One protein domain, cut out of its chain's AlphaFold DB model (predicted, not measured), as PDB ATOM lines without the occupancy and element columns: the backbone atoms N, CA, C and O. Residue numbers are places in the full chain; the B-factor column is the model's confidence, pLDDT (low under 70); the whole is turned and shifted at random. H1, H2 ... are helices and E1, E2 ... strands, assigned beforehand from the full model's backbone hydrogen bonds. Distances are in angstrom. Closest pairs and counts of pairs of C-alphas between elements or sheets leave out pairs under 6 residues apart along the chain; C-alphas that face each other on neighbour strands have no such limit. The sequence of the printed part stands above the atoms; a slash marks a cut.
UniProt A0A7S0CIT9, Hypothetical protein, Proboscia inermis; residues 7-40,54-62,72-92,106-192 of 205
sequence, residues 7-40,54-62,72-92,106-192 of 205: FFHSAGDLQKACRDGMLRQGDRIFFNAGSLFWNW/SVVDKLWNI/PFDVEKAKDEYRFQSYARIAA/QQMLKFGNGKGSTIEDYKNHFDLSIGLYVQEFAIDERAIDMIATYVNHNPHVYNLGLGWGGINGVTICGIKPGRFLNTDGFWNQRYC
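What this domain is: This is residues 7 to 40, 54 to 62, 72 to 92 and 106 to 192 of the 205 residues of the protein "Hypothetical protein" of Proboscia inermis (UniProt A0A7S0CIT9). A small parallel sheet of three strands, E1, E2 and E3, bears its helices on one face: H6 packs over E3 and E2, H1 packs by E1, and little H2 lies between them near the middle of the model. H5 packs beside H1, and the last helix, H7, packs on H2, while residues 57 to 62, of which 57 to 61 belong to H3, and the loop of residues 173 to 179 stick out from this body. The printed part has 151 residues with seven named helices and three named strands, in the order H1 E1 H2 H3 H4 H5 E2 H6 E3 H7, and the sheet order is E1 E2 E3. The class is mixed, helices and strands, with 67 residues, under half, in named elements. The whole is compact, with a radius of gyration of the C-alphas of 16.8 A and spans of 53 by 36 by 30 A.

Where its parts are: The printed part begins at Phe 7, and H1 spans residues 11 to 19, 12.5 A long, from C-alpha 11 at (46.468, 26.401, 12.572). E1, residues 28 to 32, is 14.1 A long and is followed at once by the short H2, residues 33 to 36. H3 spans residues 55 to 61 and measures 10.4 A; H4 spans residues 75 to 80. H5, residues 119 to 126, is 10.7 A long. E2, residues 129 to 134, is the longest strand by residues and measures 17.2 A, from C-alpha 129 at (39.664, 38.373, 11.668). H6, residues 141 to 153, is the longest helix by residues, at 18.3 A. E3 spans residues 161 to 164, 10.1 A, and H7, residues 188 to 192, ends with C-alpha 192 at (42.768, 16.061, 12.459).

How they stand to each other: In the sheet E2 is the inner strand. E1 and E2 are parallel at 28 degrees, with N 29 and O 129 at 2.8 A, within hydrogen-bond range. E2 and E3 are parallel at 25 degrees, with N 163 and O 132 at 2.8 A. Residues 7 to 8 pair in parallel with residues 30 to 31 of E1. E2, H6 and E3 form a strand-helix-strand unit, two parallel neighbour strands with a helix between, whose crossover is right-handed. H6 is on the sheet at a height of 10.1 A, over E3 and only just over E2, on which 3 of its C-alphas fall; it runs along the strands, at 7 degrees to E3 on the local plane. H1 and H6 on one face of the sheet make two layers, one of strands and one of helices. The closest C-alphas of H1 and E1 are those of Ala 11 and Phe 31, 6.4 A apart. H2, on the same face as H6, has a height of 4.9 A and lies over none of the strands. H1 and H5 touch, closest at the C-alphas of Gln 15 and Tyr 122, 7.5 A, with a shallow tilt of 26 degrees, the same way. H2 and H7 touch, closest at the C-alphas of Ser 35 and Arg 190, 4.6 A. H3 is close to H7 but not clearly touching, at 7.6 A between the C-alphas of Val 55 and Tyr 191. H4 is close to H6 but not clearly touching, at 7.5 A between the C-alphas of Lys 79 and Arg 142. In H1, H3, H4, H5 and H6 every O i to N i+4 pair is within hydrogen-bond range; in H7 it is 0 of 1, beside 2 of 2 O i to N i+3 pairs, and H2 is too short for an i+4 pair.

The domain as a whole: The C-alphas farthest apart are those of Gln 106 and Cys 173, 56.8 A. Residues 41 to 53, 63 to 71 and 93 to 105 are not printed, with C-alpha gaps of 13.5 A, 12.7 A and 18.3 A across the cuts. The link from E3 to H7, 23 residues, is long. The mean pLDDT of the printed part is 70.4, and 68 residues are under 70, among them residues 54 to 62, 106 to 115 and 165 to 192.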
ATOM      1  N   PHE A   7      35.843  27.774   8.841       91.88
ATOM      2  CA  PHE A   7      36.285  26.924   9.944       91.88
ATOM      3  C   PHE A   7      37.394  25.978   9.495       91.88
ATOM      4  O   PHE A   7      37.259  25.290   8.485       91.88
ATOM      5  N   PHE A   8      38.461  25.911  10.286       90.12
ATOM      6  CA  PHE A   8      39.628  25.064  10.049       90.12
ATOM      7  C   PHE A   8      39.854  24.096  11.218       90.12
ATOM      8  O   PHE A   8      39.543  24.409  12.375       90.12
ATOM      9  N   HIS A   9      40.394  22.905  10.951       86.00
ATOM     10  CA  HIS A   9      40.685  21.934  12.008       86.00
ATOM     11  C   HIS A   9      41.961  22.276  12.782       86.00
ATOM     12  O   HIS A   9      42.035  21.977  13.969       86.00
ATOM     13  N   SER A  10      42.936  22.949  12.170       86.56
ATOM     14  CA  SER A  10      44.192  23.340  12.811       86.56
ATOM     15  C   SER A  10      44.707  24.705  12.332       86.56
ATOM     16  O   SER A  10      44.274  25.244  11.313       86.56
ATOM     17  N   ALA A  11      45.687  25.261  13.051       90.50
ATOM     18  CA  ALA A  11      46.468  26.401  12.572       90.50
ATOM     19  C   ALA A  11      47.239  26.090  11.271       90.50
ATOM     20  O   ALA A  11      47.458  26.987  10.461       90.50
ATOM     21  N   GLY A  12      47.635  24.832  11.053       89.38
ATOM     22  CA  GLY A  12      48.265  24.401   9.803       89.38
ATOM     23  C   GLY A  12      47.293  24.425   8.623       89.38
ATOM     24  O   GLY A  12      47.683  24.807   7.524       89.38
ATOM     25  N   ASP A  13      46.012  24.109   8.837       91.25
ATOM     26  CA  ASP A  13      44.999  24.216   7.777       91.25
ATOM     27  C   ASP A  13      44.791  25.674   7.359       91.25
ATOM     28  O   ASP A  13      44.695  25.966   6.169       91.25
ATOM     29  N   LEU A  14      44.779  26.596   8.331       93.88
ATOM     30  CA  LEU A  14      44.780  28.038   8.073       93.88
ATOM     31  C   LEU A  14      46.003  28.435   7.231       93.88
ATOM     32  O   LEU A  14      45.860  29.123   6.222       93.88
ATOM     33  N   GLN A  15      47.198  27.978   7.620       93.69
ATOM     34  CA  GLN A  15      48.438  28.249   6.892       93.69
ATOM     35  C   GLN A  15      48.365  27.765   5.439       93.69
ATOM     36  O   GLN A  15      48.666  28.517   4.508       93.69
ATOM     37  N   LYS A  16      47.913  26.522   5.243       92.62
ATOM     38  CA  LYS A  16      47.717  25.916   3.927       92.62
ATOM     39  C   LYS A  16      46.678  26.678   3.106       92.62
ATOM     40  O   LYS A  16      46.919  26.938   1.935       92.62
ATOM     41  N   ALA A  17      45.555  27.076   3.700       93.50
ATOM     42  CA  ALA A  17      44.510  27.827   3.008       93.50
ATOM     43  C   ALA A  17      44.996  29.207   2.535       93.50
ATOM     44  O   ALA A  17      44.668  29.621   1.423       93.50
ATOM     45  N   CYS A  18      45.818  29.893   3.335       92.94
ATOM     46  CA  CYS A  18      46.492  31.123   2.916       92.94
ATOM     47  C   CYS A  18      47.429  30.874   1.725       92.94
ATOM     48  O   CYS A  18      47.372  31.597   0.734       92.94
ATOM     49  N   ARG A  19      48.268  29.832   1.803       92.00
ATOM     50  CA  ARG A  19      49.224  29.469   0.743       92.00
ATOM     51  C   ARG A  19      48.536  29.108  -0.571       92.00
ATOM     52  O   ARG A  19      48.987  29.516  -1.634       92.00
ATOM     53  N   ASP A  20      47.446  28.358  -0.491       92.75
ATOM     54  CA  ASP A  20      46.732  27.839  -1.656       92.75
ATOM     55  C   ASP A  20      45.766  28.886  -2.262       92.75
ATOM     56  O   ASP A  20      44.998  28.570  -3.169       92.75
ATOM     57  N   GLY A  21      45.778  30.132  -1.762       91.12
ATOM     58  CA  GLY A  21      44.924  31.221  -2.249       91.12
ATOM     59  C   GLY A  21      43.434  31.030  -1.942       91.12
ATOM     60  O   GLY A  21      42.582  31.614  -2.612       91.12
ATOM     61  N   MET A  22      43.106  30.192  -0.953       91.50
ATOM     62  CA  MET A  22      41.725  29.921  -0.542       91.50
ATOM     63  C   MET A  22      41.158  31.020   0.361       91.50
ATOM     64  O   MET A  22      39.940  31.173   0.432       91.50
ATOM     65  N   LEU A  23      42.033  31.764   1.041       92.25
ATOM     66  CA  LEU A  23      41.674  32.906   1.876       92.25
ATOM     67  C   LEU A  23      41.929  34.224   1.151       92.25
ATOM     68  O   LEU A  23      42.924  34.395   0.446       92.25
ATOM     69  N   ARG A  24      41.011  35.165   1.347       91.38
ATOM     70  CA  ARG A  24      41.044  36.521   0.805       91.38
ATOM     71  C   ARG A  24      41.337  37.527   1.909       91.38
ATOM     72  O   ARG A  24      41.202  37.240   3.098       91.38
ATOM     73  N   GLN A  25      41.710  38.738   1.495       92.62
ATOM     74  CA  GLN A  25      41.866  39.837   2.438       92.62
ATOM     75  C   GLN A  25      40.552  40.136   3.168       92.62
ATOM     76  O   GLN A  25      39.506  40.270   2.530       92.62
ATOM     77  N   GLY A  26      40.620  40.272   4.493       94.06
ATOM     78  CA  GLY A  26      39.466  40.607   5.330       94.06
ATOM     79  C   GLY A  26      38.596  39.415   5.745       94.06
ATOM     80  O   GLY A  26      37.570  39.621   6.406       94.06
ATOM     81  N   ASP A  27      38.968  38.182   5.380       95.31
ATOM     82  CA  ASP A  27      38.199  36.988   5.736       95.31
ATOM     83  C   ASP A  27      38.115  36.781   7.259       95.31
ATOM     84  O   ASP A  27      39.011  37.127   8.038       95.31
ATOM     85  N   ARG A  28      36.995  36.191   7.693       96.50
ATOM     86  CA  ARG A  28      36.706  35.892   9.100       96.50
ATOM     87  C   ARG A  28      36.788  34.397   9.328       96.50
ATOM     88  O   ARG A  28      36.026  33.635   8.735       96.50
ATOM     89  N   ILE A  29      37.694  33.980  10.197       95.75
ATOM     90  CA  ILE A  29      38.059  32.575  10.330       95.75
ATOM     91  C   ILE A  29      38.038  32.124  11.786       95.75
ATOM     92  O   ILE A  29      38.307  32.898  12.704       95.75
ATOM     93  N   PHE A  30      37.747  30.845  11.983       94.56
ATOM     94  CA  PHE A  30      37.874  30.129  13.242       94.56
ATOM     95  C   PHE A  30      38.719  28.875  13.031       94.56
ATOM     96  O   PHE A  30      38.527  28.148  12.060       94.56
ATOM     97  N   PHE A  31      39.626  28.568  13.954       91.75
ATOM     98  CA  PHE A  31      40.327  27.281  13.950       91.75
ATOM     99  C   PHE A  31      40.433  26.686  15.352       91.75
ATOM    100  O   PHE A  31      40.211  27.364  16.359       91.75
ATOM    101  N   ASN A  32      40.739  25.394  15.427       89.00
ATOM    102  CA  ASN A  32      40.753  24.678  16.692       89.00
ATOM    103  C   ASN A  32      41.912  25.119  17.601       89.00
ATOM    104  O   ASN A  32      43.085  24.964  17.244       89.00
ATOM    105  N   ALA A  33      41.608  25.587  18.809       87.88
ATOM    106  CA  ALA A  33      42.606  26.064  19.766       87.88
ATOM    107  C   ALA A  33      43.554  24.962  20.266       87.88
ATOM    108  O   ALA A  33      44.692  25.252  20.630       87.88
ATOM    109  N   GLY A  34      43.124  23.694  20.244       81.44
ATOM    110  CA  GLY A  34      43.974  22.555  20.594       81.44
ATOM    111  C   GLY A  34      45.207  22.444  19.694       81.44
ATOM    112  O   GLY A  34      46.256  21.976  20.134       81.44
ATOM    113  N   SER A  35      45.132  22.965  18.464       83.38
ATOM    114  CA  SER A  35      46.281  23.025  17.560       83.38
ATOM    115  C   SER A  35      47.378  23.997  18.010       83.38
ATOM    116  O   SER A  35      48.478  23.934  17.473       83.38
ATOM    117  N   LEU A  36      47.136  24.866  18.998       84.06
ATOM    118  CA  LEU A  36      48.142  25.789  19.534       84.06
ATOM    119  C   LEU A  36      49.020  25.175  20.629       84.06
ATOM    120  O   LEU A  36      50.023  25.782  21.008       84.06
ATOM    121  N   PHE A  37      48.667  24.002  21.158       77.62
ATOM    122  CA  PHE A  37      49.373  23.399  22.286       77.62
ATOM    123  C   PHE A  37      50.457  22.406  21.881       77.62
ATOM    124  O   PHE A  37      50.306  21.694  20.891       77.62
ATOM    125  N   TRP A  38      51.500  22.380  22.724       60.47
ATOM    126  CA  TRP A  38      52.520  21.357  22.985       60.47
ATOM    127  C   TRP A  38      53.137  20.686  21.763       60.47
ATOM    128  O   TRP A  38      52.437  20.064  20.988       60.47
ATOM    129  N   ASN A  39      54.460  20.654  21.636       56.72
ATOM    130  CA  ASN A  39      55.099  19.657  20.776       56.72
ATOM    131  C   ASN A  39      55.691  18.601  21.701       56.72
ATOM    132  O   ASN A  39      56.492  18.954  22.566       56.72
ATOM    133  N   TRP A  40      55.281  17.334  21.561       42.91
ATOM    134  CA  TRP A  40      55.990  16.260  22.253       42.91
ATOM    135  C   TRP A  40      57.448  16.391  21.833       42.91
ATOM    136  O   TRP A  40      57.726  16.380  20.631       42.91
ATOM    137  N   SER A  54      47.771  10.185  13.197       36.34
ATOM    138  CA  SER A  54      47.049   9.790  14.417       36.34
ATOM    139  C   SER A  54      47.888   9.161  15.543       36.34
ATOM    140  O   SER A  54      48.746   8.301  15.359       36.34
ATOM    141  N   VAL A  55      47.562   9.575  16.770       41.62
ATOM    142  CA  VAL A  55      47.955   8.907  18.027       41.62
ATOM    143  C   VAL A  55      47.469   7.451  18.059       41.62
ATOM    144  O   VAL A  55      48.047   6.620  18.755       41.62
ATOM    145  N   VAL A  56      46.453   7.127  17.257       39.28
ATOM    146  CA  VAL A  56      45.854   5.796  17.146       39.28
ATOM    147  C   VAL A  56      46.823   4.820  16.462       39.28
ATOM    148  O   VAL A  56      47.012   3.720  16.972       39.28
ATOM    149  N   ASP A  57      47.549   5.237  15.418       35.69
ATOM    150  CA  ASP A  57      48.544   4.391  14.728       35.69
ATOM    151  C   ASP A  57      49.758   4.057  15.607       35.69
ATOM    152  O   ASP A  57      50.335   2.970  15.512       35.69
ATOM    153  N   LYS A  58      50.134   4.968  16.512       39.53
ATOM    154  CA  LYS A  58      51.177   4.696  17.511       39.53
ATOM    155  C   LYS A  58      50.682   3.764  18.614       39.53
ATOM    156  O   LYS A  58      51.456   2.931  19.059       39.53
ATOM    157  N   LEU A  59      49.416   3.849  19.024       40.16
ATOM    158  CA  LEU A  59      48.850   2.947  20.034       40.16
ATOM    159  C   LEU A  59      48.696   1.503  19.524       40.16
ATOM    160  O   LEU A  59      48.886   0.576  20.308       40.16
ATOM    161  N   TRP A  60      48.425   1.296  18.229       33.88
ATOM    162  CA  TRP A  60      48.306  -0.050  17.645       33.88
ATOM    163  C   TRP A  60      49.654  -0.717  17.331       33.88
ATOM    164  O   TRP A  60      49.797  -1.914  17.561       33.88
ATOM    165  N   ASN A  61      50.671   0.034  16.891       33.66
ATOM    166  CA  ASN A  61      52.001  -0.525  16.587       33.66
ATOM    167  C   ASN A  61      52.859  -0.850  17.830       33.66
ATOM    168  O   ASN A  61      53.903  -1.488  17.711       33.66
ATOM    169  N   ILE A  62      52.426  -0.452  19.031       39.84
ATOM    170  CA  ILE A  62      53.081  -0.796  20.309       39.84
ATOM    171  C   ILE A  62      52.752  -2.233  20.760       39.84
ATOM    172  O   ILE A  62      53.385  -2.756  21.677       39.84
ATOM    173  N   PRO A  72      53.450   3.934  31.959       46.06
ATOM    174  CA  PRO A  72      52.069   4.378  31.851       46.06
ATOM    175  C   PRO A  72      52.072   5.843  31.413       46.06
ATOM    176  O   PRO A  72      52.883   6.635  31.899       46.06
ATOM    177  N   PHE A  73      51.219   6.180  30.446       48.25
ATOM    178  CA  PHE A  73      51.000   7.565  30.057       48.25
ATOM    179  C   PHE A  73      50.519   8.325  31.294       48.25
ATOM    180  O   PHE A  73      49.421   8.087  31.794       48.25
ATOM    181  N   ASP A  74      51.386   9.184  31.819       59.34
ATOM    182  CA  ASP A  74      51.089   9.991  32.991       59.34
ATOM    183  C   ASP A  74      50.365  11.256  32.533       59.34
ATOM    184  O   ASP A  74      50.973  12.211  32.041       59.34
ATOM    185  N   VAL A  75      49.039  11.211  32.652       60.22
ATOM    186  CA  VAL A  75      48.125  12.286  32.263       60.22
ATOM    187  C   VAL A  75      48.454  13.582  33.009       60.22
ATOM    188  O   VAL A  75      48.447  14.652  32.406       60.22
ATOM    189  N   GLU A  76      48.782  13.500  34.297       64.00
ATOM    190  CA  GLU A  76      49.061  14.680  35.120       64.00
ATOM    191  C   GLU A  76      50.401  15.311  34.744       64.00
ATOM    192  O   GLU A  76      50.492  16.529  34.571       64.00
ATOM    193  N   LYS A  77      51.417  14.488  34.471       66.12
ATOM    194  CA  LYS A  77      52.686  14.981  33.930       66.12
ATOM    195  C   LYS A  77      52.512  15.641  32.559       66.12
ATOM    196  O   LYS A  77      53.093  16.696  32.308       66.12
ATOM    197  N   ALA A  78      51.705  15.053  31.674       63.88
ATOM    198  CA  ALA A  78      51.413  15.641  30.365       63.88
ATOM    199  C   ALA A  78      50.692  17.000  30.490       63.88
ATOM    200  O   ALA A  78      51.005  17.932  29.746       63.88
ATOM    201  N   LYS A  79      49.782  17.140  31.465       65.88
ATOM    202  CA  LYS A  79      49.091  18.400  31.793       65.88
ATOM    203  C   LYS A  79      50.033  19.478  32.332       65.88
ATOM    204  O   LYS A  79      49.927  20.643  31.948       65.88
ATOM    205  N   ASP A  80      50.978  19.112  33.198       68.06
ATOM    206  CA  ASP A  80      51.996  20.038  33.727       68.06
ATOM    207  C   ASP A  80      52.910  20.615  32.649       68.06
ATOM    208  O   ASP A  80      53.483  21.710  32.772       68.06
ATOM    209  N   GLU A  81      53.006  19.889  31.553       69.19
ATOM    210  CA  GLU A  81      53.827  20.217  30.422       69.19
ATOM    211  C   GLU A  81      53.122  21.140  29.416       69.19
ATOM    212  O   GLU A  81      53.816  21.709  28.594       69.19
ATOM    213  N   TYR A  82      51.823  21.469  29.508       74.88
ATOM    214  CA  TYR A  82      51.193  22.353  28.505       74.88
ATOM    215  C   TYR A  82      51.932  23.665  28.260       74.88
ATOM    216  O   TYR A  82      52.071  24.511  29.143       74.88
ATOM    217  N   ARG A  83      52.364  23.870  27.017       77.88
ATOM    218  CA  ARG A  83      52.940  25.124  26.531       77.88
ATOM    219  C   ARG A  83      52.315  25.460  25.186       77.88
ATOM    220  O   ARG A  83      52.066  24.560  24.386       77.88
ATOM    221  N   PHE A  84      52.098  26.743  24.927       82.62
ATOM    222  CA  PHE A  84      51.768  27.198  23.580       82.62
ATOM    223  C   PHE A  84      52.970  27.013  22.652       82.62
ATOM    224  O   PHE A  84      54.119  27.209  23.059       82.62
ATOM    225  N   GLN A  85      52.702  26.625  21.408       80.44
ATOM    226  CA  GLN A  85      53.719  26.519  20.369       80.44
ATOM    227  C   GLN A  85      54.188  27.912  19.930       80.44
ATOM    228  O   GLN A  85      53.472  28.906  20.063       80.44
ATOM    229  N   SER A  86      55.406  27.995  19.392       76.25
ATOM    230  CA  SER A  86      56.043  29.268  19.030       76.25
ATOM    231  C   SER A  86      55.239  30.083  18.013       76.25
ATOM    232  O   SER A  86      55.216  31.310  18.113       76.25
ATOM    233  N   TYR A  87      54.535  29.419  17.091       84.62
ATOM    234  CA  TYR A  87      53.714  30.069  16.069       84.62
ATOM    235  C   TYR A  87      52.403  30.670  16.592       84.62
ATOM    236  O   TYR A  87      51.823  31.509  15.908       84.62
ATOM    237  N   ALA A  88      51.937  30.291  17.792       81.50
ATOM    238  CA  ALA A  88      50.781  30.938  18.425       81.50
ATOM    239  C   ALA A  88      51.056  32.441  18.656       81.50
ATOM    240  O   ALA A  88      50.174  33.279  18.479       81.50
ATOM    241  N   ARG A  89      52.331  32.757  18.925       68.25
ATOM    242  CA  ARG A  89      52.964  34.042  19.254       68.25
ATOM    243  C   ARG A  89      52.629  34.617  20.631       68.25
ATOM    244  O   ARG A  89      51.547  34.476  21.182       68.25
ATOM    245  N   ILE A  90      53.642  35.244  21.214       57.34
ATOM    246  CA  ILE A  90      53.642  35.881  22.527       57.34
ATOM    247  C   ILE A  90      54.144  37.289  22.245       57.34
ATOM    248  O   ILE A  90      55.231  37.428  21.676       57.34
ATOM    249  N   ALA A  91      53.382  38.321  22.604       46.00
ATOM    250  CA  ALA A  91      53.907  39.678  22.584       46.00
ATOM    251  C   ALA A  91      55.245  39.691  23.342       46.00
ATOM    252  O   ALA A  91      55.305  39.367  24.533       46.00
ATOM    253  N   ALA A  92      56.335  40.026  22.650       44.09
ATOM    254  CA  ALA A  92      57.583  40.320  23.326       44.09
ATOM    255  C   ALA A  92      57.317  41.545  24.205       44.09
ATOM    256  O   ALA A  92      57.015  42.629  23.705       44.09
ATOM    257  N   GLN A 106      66.307  46.127   7.229       41.19
ATOM    258  CA  GLN A 106      64.916  46.272   7.679       41.19
ATOM    259  C   GLN A 106      63.934  45.306   7.006       41.19
ATOM    260  O   GLN A 106      62.860  45.072   7.557       41.19
ATOM    261  N   GLN A 107      64.281  44.731   5.852       37.72
ATOM    262  CA  GLN A 107      63.456  43.710   5.205       37.72
ATOM    263  C   GLN A 107      63.774  42.305   5.730       37.72
ATOM    264  O   GLN A 107      62.853  41.517   5.894       37.72
ATOM    265  N   MET A 108      65.025  42.015   6.117       34.41
ATOM    266  CA  MET A 108      65.380  40.724   6.733       34.41
ATOM    267  C   MET A 108      65.149  40.678   8.257       34.41
ATOM    268  O   MET A 108      64.734  39.648   8.779       34.41
ATOM    269  N   LEU A 109      65.305  41.792   8.983       38.19
ATOM    270  CA  LEU A 109      64.972  41.894  10.418       38.19
ATOM    271  C   LEU A 109      63.469  42.076  10.687       38.19
ATOM    272  O   LEU A 109      63.045  41.955  11.834       38.19
ATOM    273  N   LYS A 110      62.647  42.320   9.656       40.53
ATOM    274  CA  LYS A 110      61.179  42.303   9.786       40.53
ATOM    275  C   LYS A 110      60.588  40.893   9.894       40.53
ATOM    276  O   LYS A 110      59.440  40.789  10.309       40.53
ATOM    277  N   PHE A 111      61.345  39.838   9.569       42.97
ATOM    278  CA  PHE A 111      60.789  38.485   9.409       42.97
ATOM    279  C   PHE A 111      61.542  37.354  10.119       42.97
ATOM    280  O   PHE A 111      61.235  36.193   9.887       42.97
ATOM    281  N   GLY A 112      62.474  37.620  11.038       35.50
ATOM    282  CA  GLY A 112      63.035  36.502  11.797       35.50
ATOM    283  C   GLY A 112      64.211  36.836  12.690       35.50
ATOM    284  O   GLY A 112      65.357  36.813  12.259       35.50
ATOM    285  N   ASN A 113      63.949  36.951  13.990       39.06
ATOM    286  CA  ASN A 113      64.961  36.679  15.018       39.06
ATOM    287  C   ASN A 113      65.208  35.156  15.160       39.06
ATOM    288  O   ASN A 113      65.228  34.636  16.274       39.06
ATOM    289  N   GLY A 114      65.301  34.411  14.050       43.94
ATOM    290  CA  GLY A 114      65.395  32.942  14.070       43.94
ATOM    291  C   GLY A 114      64.157  32.242  14.650       43.94
ATOM    292  O   GLY A 114      64.255  31.143  15.188       43.94
ATOM    293  N   LYS A 115      62.992  32.895  14.595       61.03
ATOM    294  CA  LYS A 115      61.700  32.326  14.986       61.03
ATOM    295  C   LYS A 115      60.871  32.227  13.713       61.03
ATOM    296  O   LYS A 115      60.687  33.252  13.065       61.03
ATOM    297  N   GLY A 116      60.450  31.016  13.356       72.69
ATOM    298  CA  GLY A 116      59.616  30.775  12.180       72.69
ATOM    299  C   GLY A 116      58.310  31.579  12.176       72.69
ATOM    300  O   GLY A 116      57.973  32.237  13.164       72.69
ATOM    301  N   SER A 117      57.579  31.501  11.068       84.62
ATOM    302  CA  SER A 117      56.316  32.193  10.839       84.62
ATOM    303  C   SER A 117      55.297  31.950  11.950       84.62
ATOM    304  O   SER A 117      55.258  30.896  12.600       84.62
ATOM    305  N   THR A 118      54.456  32.955  12.172       89.88
ATOM    306  CA  THR A 118      53.464  32.974  13.246       89.88
ATOM    307  C   THR A 118      52.065  33.253  12.719       89.88
ATOM    308  O   THR A 118      51.894  33.864  11.666       89.88
ATOM    309  N   ILE A 119      51.041  32.872  13.484       92.94
ATOM    310  CA  ILE A 119      49.639  33.171  13.153       92.94
ATOM    311  C   ILE A 119      49.410  34.681  13.015       92.94
ATOM    312  O   ILE A 119      48.632  35.107  12.165       92.94
ATOM    313  N   GLU A 120      50.110  35.501  13.802       92.62
ATOM    314  CA  GLU A 120      50.029  36.958  13.683       92.62
ATOM    315  C   GLU A 120      50.581  37.470  12.341       92.62
ATOM    316  O   GLU A 120      50.027  38.413  11.780       92.62
ATOM    317  N   ASP A 121      51.614  36.832  11.779       91.88
ATOM    318  CA  ASP A 121      52.144  37.215  10.463       91.88
ATOM    319  C   ASP A 121      51.094  36.978   9.371       91.88
ATOM    320  O   ASP A 121      50.840  37.862   8.552       91.88
ATOM    321  N   TYR A 122      50.422  35.823   9.405       93.88
ATOM    322  CA  TYR A 122      49.324  35.508   8.485       93.88
ATOM    323  C   TYR A 122      48.121  36.425   8.691       93.88
ATOM    324  O   TYR A 122      47.555  36.913   7.712       93.88
ATOM    325  N   LYS A 123      47.765  36.716   9.948       93.88
ATOM    326  CA  LYS A 123      46.709  37.676  10.267       93.88
ATOM    327  C   LYS A 123      46.967  39.018   9.598       93.88
ATOM    328  O   LYS A 123      46.095  39.526   8.906       93.88
ATOM    329  N   ASN A 124      48.145  39.587   9.833       93.12
ATOM    330  CA  ASN A 124      48.477  40.927   9.367       93.12
ATOM    331  C   ASN A 124      48.595  40.980   7.844       93.12
ATOM    332  O   ASN A 124      48.209  41.972   7.235       93.12
ATOM    333  N   HIS A 125      49.114  39.919   7.225       93.00
ATOM    334  CA  HIS A 125      49.276  39.858   5.777       93.00
ATOM    335  C   HIS A 125      47.936  39.810   5.031       93.00
ATOM    336  O   HIS A 125      47.754  40.506   4.033       93.00
ATOM    337  N   PHE A 126      46.997  38.998   5.517       93.94
ATOM    338  CA  PHE A 126      45.689  38.792   4.891       93.94
ATOM    339  C   PHE A 126      44.575  39.626   5.547       93.94
ATOM    340  O   PHE A 126      43.406  39.431   5.236       93.94
ATOM    341  N   ASP A 127      44.904  40.543   6.460       95.50
ATOM    342  CA  ASP A 127      43.928  41.324   7.237       95.50
ATOM    343  C   ASP A 127      42.808  40.450   7.850       95.50
ATOM    344  O   ASP A 127      41.617  40.755   7.783       95.50
ATOM    345  N   LEU A 128      43.178  39.287   8.396       95.50
ATOM    346  CA  LEU A 128      42.198  38.307   8.867       95.50
ATOM    347  C   LEU A 128      41.568  38.742  10.188       95.50
ATOM    348  O   LEU A 128      42.236  39.216  11.110       95.50
ATOM    349  N   SER A 129      40.283  38.442  10.344       97.00
ATOM    350  CA  SER A 129      39.664  38.373  11.668       97.00
ATOM    351  C   SER A 129      39.683  36.935  12.159       97.00
ATOM    352  O   SER A 129      39.078  36.064  11.542       97.00
ATOM    353  N   ILE A 130      40.369  36.683  13.270       96.81
ATOM    354  CA  ILE A 130      40.648  35.329  13.753       96.81
ATOM    355  C   ILE A 130      39.932  35.091  15.076       96.81
ATOM    356  O   ILE A 130      40.038  35.886  16.014       96.81
ATOM    357  N   GLY A 131      39.238  33.964  15.152       95.38
ATOM    358  CA  GLY A 131      38.724  33.375  16.377       95.38
ATOM    359  C   GLY A 131      39.273  31.975  16.581       95.38
ATOM    360  O   GLY A 131      39.771  31.327  15.659       95.38
ATOM    361  N   LEU A 132      39.170  31.498  17.810       92.44
ATOM    362  CA  LEU A 132      39.464  30.117  18.148       92.44
ATOM    363  C   LEU A 132      38.182  29.392  18.521       92.44
ATOM    364  O   LEU A 132      37.262  29.999  19.067       92.44
ATOM    365  N   TYR A 133      38.139  28.087  18.284       89.56
ATOM    366  CA  TYR A 133      37.125  27.238  18.893       89.56
ATOM    367  C   TYR A 133      37.736  26.033  19.594       89.56
ATOM    368  O   TYR A 133      38.827  25.573  19.258       89.56
ATOM    369  N   VAL A 134      37.004  25.500  20.561       81.44
ATOM    370  CA  VAL A 134      37.268  24.192  21.159       81.44
ATOM    371  C   VAL A 134      36.007  23.344  21.061       81.44
ATOM    372  O   VAL A 134      34.917  23.784  21.435       81.44
ATOM    373  N   GLN A 135      36.139  22.123  20.545       73.12
ATOM    374  CA  GLN A 135      35.032  21.176  20.565       73.12
ATOM    375  C   GLN A 135      34.901  20.560  21.959       73.12
ATOM    376  O   GLN A 135      35.892  20.308  22.649       73.12
ATOM    377  N   GLU A 136      33.663  20.282  22.364       63.59
ATOM    378  CA  GLU A 136      33.392  19.494  23.563       63.59
ATOM    379  C   GLU A 136      34.165  18.167  23.545       63.59
ATOM    380  O   GLU A 136      34.300  17.523  22.503       63.59
ATOM    381  N   PHE A 137      34.666  17.768  24.718       59.72
ATOM    382  CA  PHE A 137      35.439  16.540  24.954       59.72
ATOM    383  C   PHE A 137      36.837  16.484  24.315       59.72
ATOM    384  O   PHE A 137      37.551  15.510  24.537       59.72
ATOM    385  N   ALA A 138      37.257  17.511  23.570       63.41
ATOM    386  CA  ALA A 138      38.591  17.572  22.971       63.41
ATOM    387  C   ALA A 138      39.659  18.179  23.894       63.41
ATOM    388  O   ALA A 138      40.843  18.089  23.580       63.41
ATOM    389  N   ILE A 139      39.255  18.816  24.998       69.31
ATOM    390  CA  ILE A 139      40.144  19.554  25.896       69.31
ATOM    391  C   ILE A 139      39.697  19.439  27.358       69.31
ATOM    392  O   ILE A 139      38.501  19.316  27.622       69.31
ATOM    393  N   ASP A 140      40.650  19.469  28.291       72.19
ATOM    394  CA  ASP A 140      40.397  19.466  29.736       72.19
ATOM    395  C   ASP A 140      40.286  20.883  30.339       72.19
ATOM    396  O   ASP A 140      40.478  21.890  29.652       72.19
ATOM    397  N   GLU A 141      39.971  20.952  31.639       73.81
ATOM    398  CA  GLU A 141      39.783  22.204  32.389       73.81
ATOM    399  C   GLU A 141      41.040  23.090  32.410       73.81
ATOM    400  O   GLU A 141      40.957  24.309  32.257       73.81
ATOM    401  N   ARG A 142      42.226  22.488  32.546       74.75
ATOM    402  CA  ARG A 142      43.483  23.241  32.619       74.75
ATOM    403  C   ARG A 142      43.823  23.871  31.274       74.75
ATOM    404  O   ARG A 142      44.211  25.035  31.204       74.75
ATOM    405  N   ALA A 143      43.678  23.112  30.198       76.62
ATOM    406  CA  ALA A 143      43.988  23.575  28.862       76.62
ATOM    407  C   ALA A 143      42.969  24.619  28.371       76.62
ATOM    408  O   ALA A 143      43.376  25.578  27.710       76.62
ATOM    409  N   ILE A 144      41.678  24.509  28.725       81.06
ATOM    410  CA  ILE A 144      40.701  25.558  28.388       81.06
ATOM    411  C   ILE A 144      40.957  26.858  29.159       81.06
ATOM    412  O   ILE A 144      40.898  27.923  28.544       81.06
ATOM    413  N   ASP A 145      41.322  26.795  30.443       81.25
ATOM    414  CA  ASP A 145      41.701  27.983  31.224       81.25
ATOM    415  C   ASP A 145      42.923  28.687  30.611       81.25
ATOM    416  O   ASP A 145      42.927  29.904  30.391       81.25
ATOM    417  N   MET A 146      43.928  27.904  30.210       84.69
ATOM    418  CA  MET A 146      45.098  28.411  29.500       84.69
ATOM    419  C   MET A 146      44.739  29.063  28.157       84.69
ATOM    420  O   MET A 146      45.254  30.145  27.870       84.69
ATOM    421  N   ILE A 147      43.872  28.457  27.333       86.50
ATOM    422  CA  ILE A 147      43.432  29.057  26.056       86.50
ATOM    423  C   ILE A 147      42.653  30.334  26.301       86.50
ATOM    424  O   ILE A 147      42.941  31.337  25.656       86.50
ATOM    425  N   ALA A 148      41.667  30.310  27.196       88.62
ATOM    426  CA  ALA A 148      40.834  31.469  27.474       88.62
ATOM    427  C   ALA A 148      41.702  32.645  27.933       88.62
ATOM    428  O   ALA A 148      41.621  33.742  27.376       88.62
ATOM    429  N   THR A 149      42.616  32.385  28.869       88.06
ATOM    430  CA  THR A 149      43.616  33.353  29.320       88.06
ATOM    431  C   THR A 149      44.464  33.856  28.155       88.06
ATOM    432  O   THR A 149      44.661  35.059  28.001       88.06
ATOM    433  N   TYR A 150      44.962  32.963  27.307       88.12
ATOM    434  CA  TYR A 150      45.828  33.315  26.188       88.12
ATOM    435  C   TYR A 150      45.123  34.151  25.109       88.12
ATOM    436  O   TYR A 150      45.665  35.171  24.682       88.12
ATOM    437  N   VAL A 151      43.905  33.783  24.708       90.06
ATOM    438  CA  VAL A 151      43.081  34.533  23.747       90.06
ATOM    439  C   VAL A 151      42.790  35.934  24.273       90.06
ATOM    440  O   VAL A 151      43.023  36.916  23.567       90.06
ATOM    441  N   ASN A 152      42.373  36.041  25.537       89.75
ATOM    442  CA  ASN A 152      42.049  37.321  26.166       89.75
ATOM    443  C   ASN A 152      43.267  38.251  26.298       89.75
ATOM    444  O   ASN A 152      43.112  39.469  26.237       89.75
ATOM    445  N   HIS A 153      44.479  37.705  26.439       89.50
ATOM    446  CA  HIS A 153      45.715  38.495  26.455       89.50
ATOM    447  C   HIS A 153      46.220  38.894  25.061       89.50
ATOM    448  O   HIS A 153      47.058  39.789  24.955       89.50
ATOM    449  N   ASN A 154      45.720  38.274  23.987       90.62
ATOM    450  CA  ASN A 154      46.163  38.531  22.615       90.62
ATOM    451  C   ASN A 154      45.000  38.942  21.683       90.62
ATOM    452  O   ASN A 154      44.865  38.379  20.594       90.62
ATOM    453  N   PRO A 155      44.184  39.959  22.034       93.25
ATOM    454  CA  PRO A 155      43.030  40.364  21.222       93.25
ATOM    455  C   PRO A 155      43.437  40.971  19.871       93.25
ATOM    456  O   PRO A 155      42.666  40.952  18.915       93.25
ATOM    457  N   HIS A 156      44.672  41.473  19.765       91.88
ATOM    458  CA  HIS A 156      45.248  41.939  18.505       91.88
ATOM    459  C   HIS A 156      45.447  40.798  17.499       91.88
ATOM    460  O   HIS A 156      45.407  41.061  16.304       91.88
ATOM    461  N   VAL A 157      45.561  39.539  17.945       92.81
ATOM    462  CA  VAL A 157      45.580  38.346  17.080       92.81
ATOM    463  C   VAL A 157      44.190  37.714  17.011       92.81
ATOM    464  O   VAL A 157      43.625  37.589  15.930       92.81
ATOM    465  N   TYR A 158      43.580  37.411  18.153       94.81
ATOM    466  CA  TYR A 158      42.319  36.667  18.235       94.81
ATOM    467  C   TYR A 158      41.125  37.602  18.479       94.81
ATOM    468  O   TYR A 158      40.469  37.554  19.520       94.81
ATOM    469  N   ASN A 159      40.853  38.498  17.527       94.94
ATOM    470  CA  ASN A 159      39.847  39.558  17.672       94.94
ATOM    471  C   ASN A 159      38.392  39.061  17.618       94.94
ATOM    472  O   ASN A 159      37.496  39.801  18.016       94.94
ATOM    473  N   LEU A 160      38.144  37.834  17.150       95.06
ATOM    474  CA  LEU A 160      36.822  37.197  17.231       95.06
ATOM    475  C   LEU A 160      36.631  36.397  18.531       95.06
ATOM    476  O   LEU A 160      35.540  35.887  18.777       95.06
ATOM    477  N   GLY A 161      37.666  36.304  19.372       93.62
ATOM    478  CA  GLY A 161      37.614  35.637  20.669       93.62
ATOM    479  C   GLY A 161      37.651  34.110  20.590       93.62
ATOM    480  O   GLY A 161      38.194  33.520  19.654       93.62
ATOM    481  N   LEU A 162      37.101  33.473  21.624       91.31
ATOM    482  CA  LEU A 162      37.063  32.024  21.805       91.31
ATOM    483  C   LEU A 162      35.611  31.537  21.840       91.31
ATOM    484  O   LEU A 162      34.832  31.970  22.687       91.31
ATOM    485  N   GLY A 163      35.271  30.602  20.958       86.31
ATOM    486  CA  GLY A 163      34.032  29.836  21.010       86.31
ATOM    487  C   GLY A 163      34.246  28.490  21.703       86.31
ATOM    488  O   GLY A 163      35.069  27.687  21.268       86.31
ATOM    489  N   TRP A 164      33.485  28.213  22.759       74.75
ATOM    490  CA  TRP A 164      33.453  26.890  23.382       74.75
ATOM    491  C   TRP A 164      32.027  26.361  23.399       74.75
ATOM    492  O   TRP A 164      31.116  27.023  23.892       74.75
ATOM    493  N   GLY A 165      31.838  25.175  22.837       62.12
ATOM    494  CA  GLY A 165      30.554  24.493  22.834       62.12
ATOM    495  C   GLY A 165      30.479  23.465  21.717       62.12
ATOM    496  O   GLY A 165      31.130  23.586  20.678       62.12
ATOM    497  N   GLY A 166      29.702  22.416  21.940       54.88
ATOM    498  CA  GLY A 166      29.442  21.389  20.953       54.88
ATOM    499  C   GLY A 166      28.603  21.987  19.837       54.88
ATOM    500  O   GLY A 166      27.510  22.493  20.080       54.88
ATOM    501  N   ILE A 167      29.075  21.860  18.596       46.53
ATOM    502  CA  ILE A 167      28.326  22.233  17.382       46.53
ATOM    503  C   ILE A 167      26.939  21.548  17.341       46.53
ATOM    504  O   ILE A 167      26.025  22.017  16.672       46.53
ATOM    505  N   ASN A 168      26.747  20.479  18.124       46.19
ATOM    506  CA  ASN A 168      25.503  19.720  18.202       46.19
ATOM    507  C   ASN A 168      24.509  20.202  19.276       46.19
ATOM    508  O   ASN A 168      23.428  19.629  19.361       46.19
ATOM    509  N   GLY A 169      24.833  21.195  20.119       37.88
ATOM    510  CA  GLY A 169      23.903  21.739  21.128       37.88
ATOM    511  C   GLY A 169      23.418  20.740  22.195       37.88
ATOM    512  O   GLY A 169      22.539  21.063  22.992       37.88
ATOM    513  N   VAL A 170      23.977  19.527  22.223       39.97
ATOM    514  CA  VAL A 170      23.671  18.492  23.210       39.97
ATOM    515  C   VAL A 170      24.716  18.565  24.309       39.97
ATOM    516  O   VAL A 170      25.766  17.936  24.229       39.97
ATOM    517  N   THR A 171      24.390  19.274  25.385       38.97
ATOM    518  CA  THR A 171      25.053  19.063  26.670       38.97
ATOM    519  C   THR A 171      24.687  17.649  27.123       38.97
ATOM    520  O   THR A 171      23.613  17.421  27.683       38.97
ATOM    521  N   ILE A 172      25.523  16.651  26.815       40.00
ATOM    522  CA  ILE A 172      25.282  15.277  27.272       40.00
ATOM    523  C   ILE A 172      25.123  15.343  28.799       40.00
ATOM    524  O   ILE A 172      25.928  15.979  29.474       40.00
ATOM    525  N   CYS A 173      24.103  14.689  29.373       39.09
ATOM    526  CA  CYS A 173      23.781  14.677  30.817       39.09
ATOM    527  C   CYS A 173      24.942  14.238  31.759       39.09
ATOM    528  O   CYS A 173      24.762  14.098  32.972       39.09
ATOM    529  N   GLY A 174      26.135  13.984  31.215       37.06
ATOM    530  CA  GLY A 174      27.404  13.823  31.915       37.06
ATOM    531  C   GLY A 174      28.023  15.126  32.442       37.06
ATOM    532  O   GLY A 174      28.839  15.042  33.349       37.06
ATOM    533  N   ILE A 175      27.607  16.306  31.970       43.19
ATOM    534  CA  ILE A 175      28.158  17.620  32.366       43.19
ATOM    535  C   ILE A 175      27.466  18.137  33.641       43.19
ATOM    536  O   ILE A 175      26.758  19.140  33.635       43.19
ATOM    537  N   LYS A 176      27.622  17.418  34.755       37.56
ATOM    538  CA  LYS A 176      27.354  17.972  36.093       37.56
ATOM    539  C   LYS A 176      28.688  18.403  36.713       37.56
ATOM    540  O   LYS A 176      29.660  17.656  36.567       37.56
ATOM    541  N   PRO A 177      28.750  19.538  37.435       38.69
ATOM    542  CA  PRO A 177      29.905  19.869  38.268       38.69
ATOM    543  C   PRO A 177      30.275  18.662  39.144       38.69
ATOM    544  O   PRO A 177      29.402  18.087  39.796       38.69
ATOM    545  N   GLY A 178      31.537  18.227  39.095       41.84
ATOM    546  CA  GLY A 178      32.033  17.062  39.843       41.84
ATOM    547  C   GLY A 178      31.907  15.695  39.153       41.84
ATOM    548  O   GLY A 178      32.315  14.696  39.737       41.84
ATOM    549  N   ARG A 179      31.373  15.610  37.923       38.94
ATOM    550  CA  ARG A 179      31.340  14.352  37.143       38.94
ATOM    551  C   ARG A 179      32.504  14.204  36.155       38.94
ATOM    552  O   ARG A 179      32.755  13.105  35.670       38.94
ATOM    553  N   PHE A 180      33.226  15.291  35.898       42.72
ATOM    554  CA  PHE A 180      34.463  15.312  35.126       42.72
ATOM    555  C   PHE A 180      35.667  15.184  36.051       42.72
ATOM    556  O   PHE A 180      36.342  16.162  36.343       42.72
ATOM    557  N   LEU A 181      35.924  13.973  36.537       43.34
ATOM    558  CA  LEU A 181      37.265  13.655  37.031       43.34
ATOM    559  C   LEU A 181      38.187  13.240  35.864       43.34
ATOM    560  O   LEU A 181      39.377  13.501  35.941       43.34
ATOM    561  N   ASN A 182      37.623  12.717  34.759       41.06
ATOM    562  CA  ASN A 182      38.348  12.241  33.568       41.06
ATOM    563  C   ASN A 182      37.621  12.605  32.248       41.06
ATOM    564  O   ASN A 182      37.154  11.728  31.519       41.06
ATOM    565  N   THR A 183      37.481  13.886  31.889       42.94
ATOM    566  CA  THR A 183      37.517  14.193  30.446       42.94
ATOM    567  C   THR A 183      38.963  14.073  30.035       42.94
ATOM    568  O   THR A 183      39.710  15.038  30.157       42.94
ATOM    569  N   ASP A 184      39.355  12.889  29.573       47.25
ATOM    570  CA  ASP A 184      40.736  12.663  29.144       47.25
ATOM    571  C   ASP A 184      41.116  13.510  27.929       47.25
ATOM    572  O   ASP A 184      42.291  13.550  27.584       47.25
ATOM    573  N   GLY A 185      40.133  14.202  27.318       50.00
ATOM    574  CA  GLY A 185      40.331  15.467  26.619       50.00
ATOM    575  C   GLY A 185      41.554  15.451  25.729       50.00
ATOM    576  O   GLY A 185      42.315  16.400  25.789       50.00
ATOM    577  N   PHE A 186      41.772  14.354  24.987       50.44
ATOM    578  CA  PHE A 186      43.095  13.935  24.502       50.44
ATOM    579  C   PHE A 186      43.695  14.855  23.428       50.44
ATOM    580  O   PHE A 186      44.593  14.442  22.693       50.44
ATOM    581  N   TRP A 187      43.179  16.080  23.269       56.03
ATOM    582  CA  TRP A 187      43.615  17.076  22.292       56.03
ATOM    583  C   TRP A 187      43.690  16.463  20.893       56.03
ATOM    584  O   TRP A 187      44.491  16.865  20.050       56.03
ATOM    585  N   ASN A 188      42.847  15.453  20.651       53.16
ATOM    586  CA  ASN A 188      42.913  14.564  19.499       53.16
ATOM    587  C   ASN A 188      42.674  15.326  18.192       53.16
ATOM    588  O   ASN A 188      43.174  14.933  17.143       53.16
ATOM    589  N   GLN A 189      41.984  16.462  18.276       53.34
ATOM    590  CA  GLN A 189      41.693  17.340  17.148       53.34
ATOM    591  C   GLN A 189      42.926  18.038  16.583       53.34
ATOM    592  O   GLN A 189      42.927  18.398  15.410       53.34
ATOM    593  N   ARG A 190      44.016  18.144  17.354       55.91
ATOM    594  CA  ARG A 190      45.313  18.558  16.810       55.91
ATOM    595  C   ARG A 190      45.767  17.646  15.663       55.91
ATOM    596  O   ARG A 190      46.445  18.113  14.758       55.91
ATOM    597  N   TYR A 191      45.418  16.361  15.711       55.47
ATOM    598  CA  TYR A 191      45.822  15.368  14.713       55.47
ATOM    599  C   TYR A 191      44.854  15.269  13.527       55.47
ATOM    600  O   TYR A 191      45.068  14.435  12.653       55.47
ATOM    601  N   CYS A 192      43.801  16.091  13.495       63.84
ATOM    602  CA  CYS A 192      42.768  16.061  12.459       63.84
ATOM    603  C   CYS A 192      42.934  17.161  11.392       63.84
ATOM    604  O   CYS A 192      41.992  17.412  10.649       63.84
TER     605      CYS A 192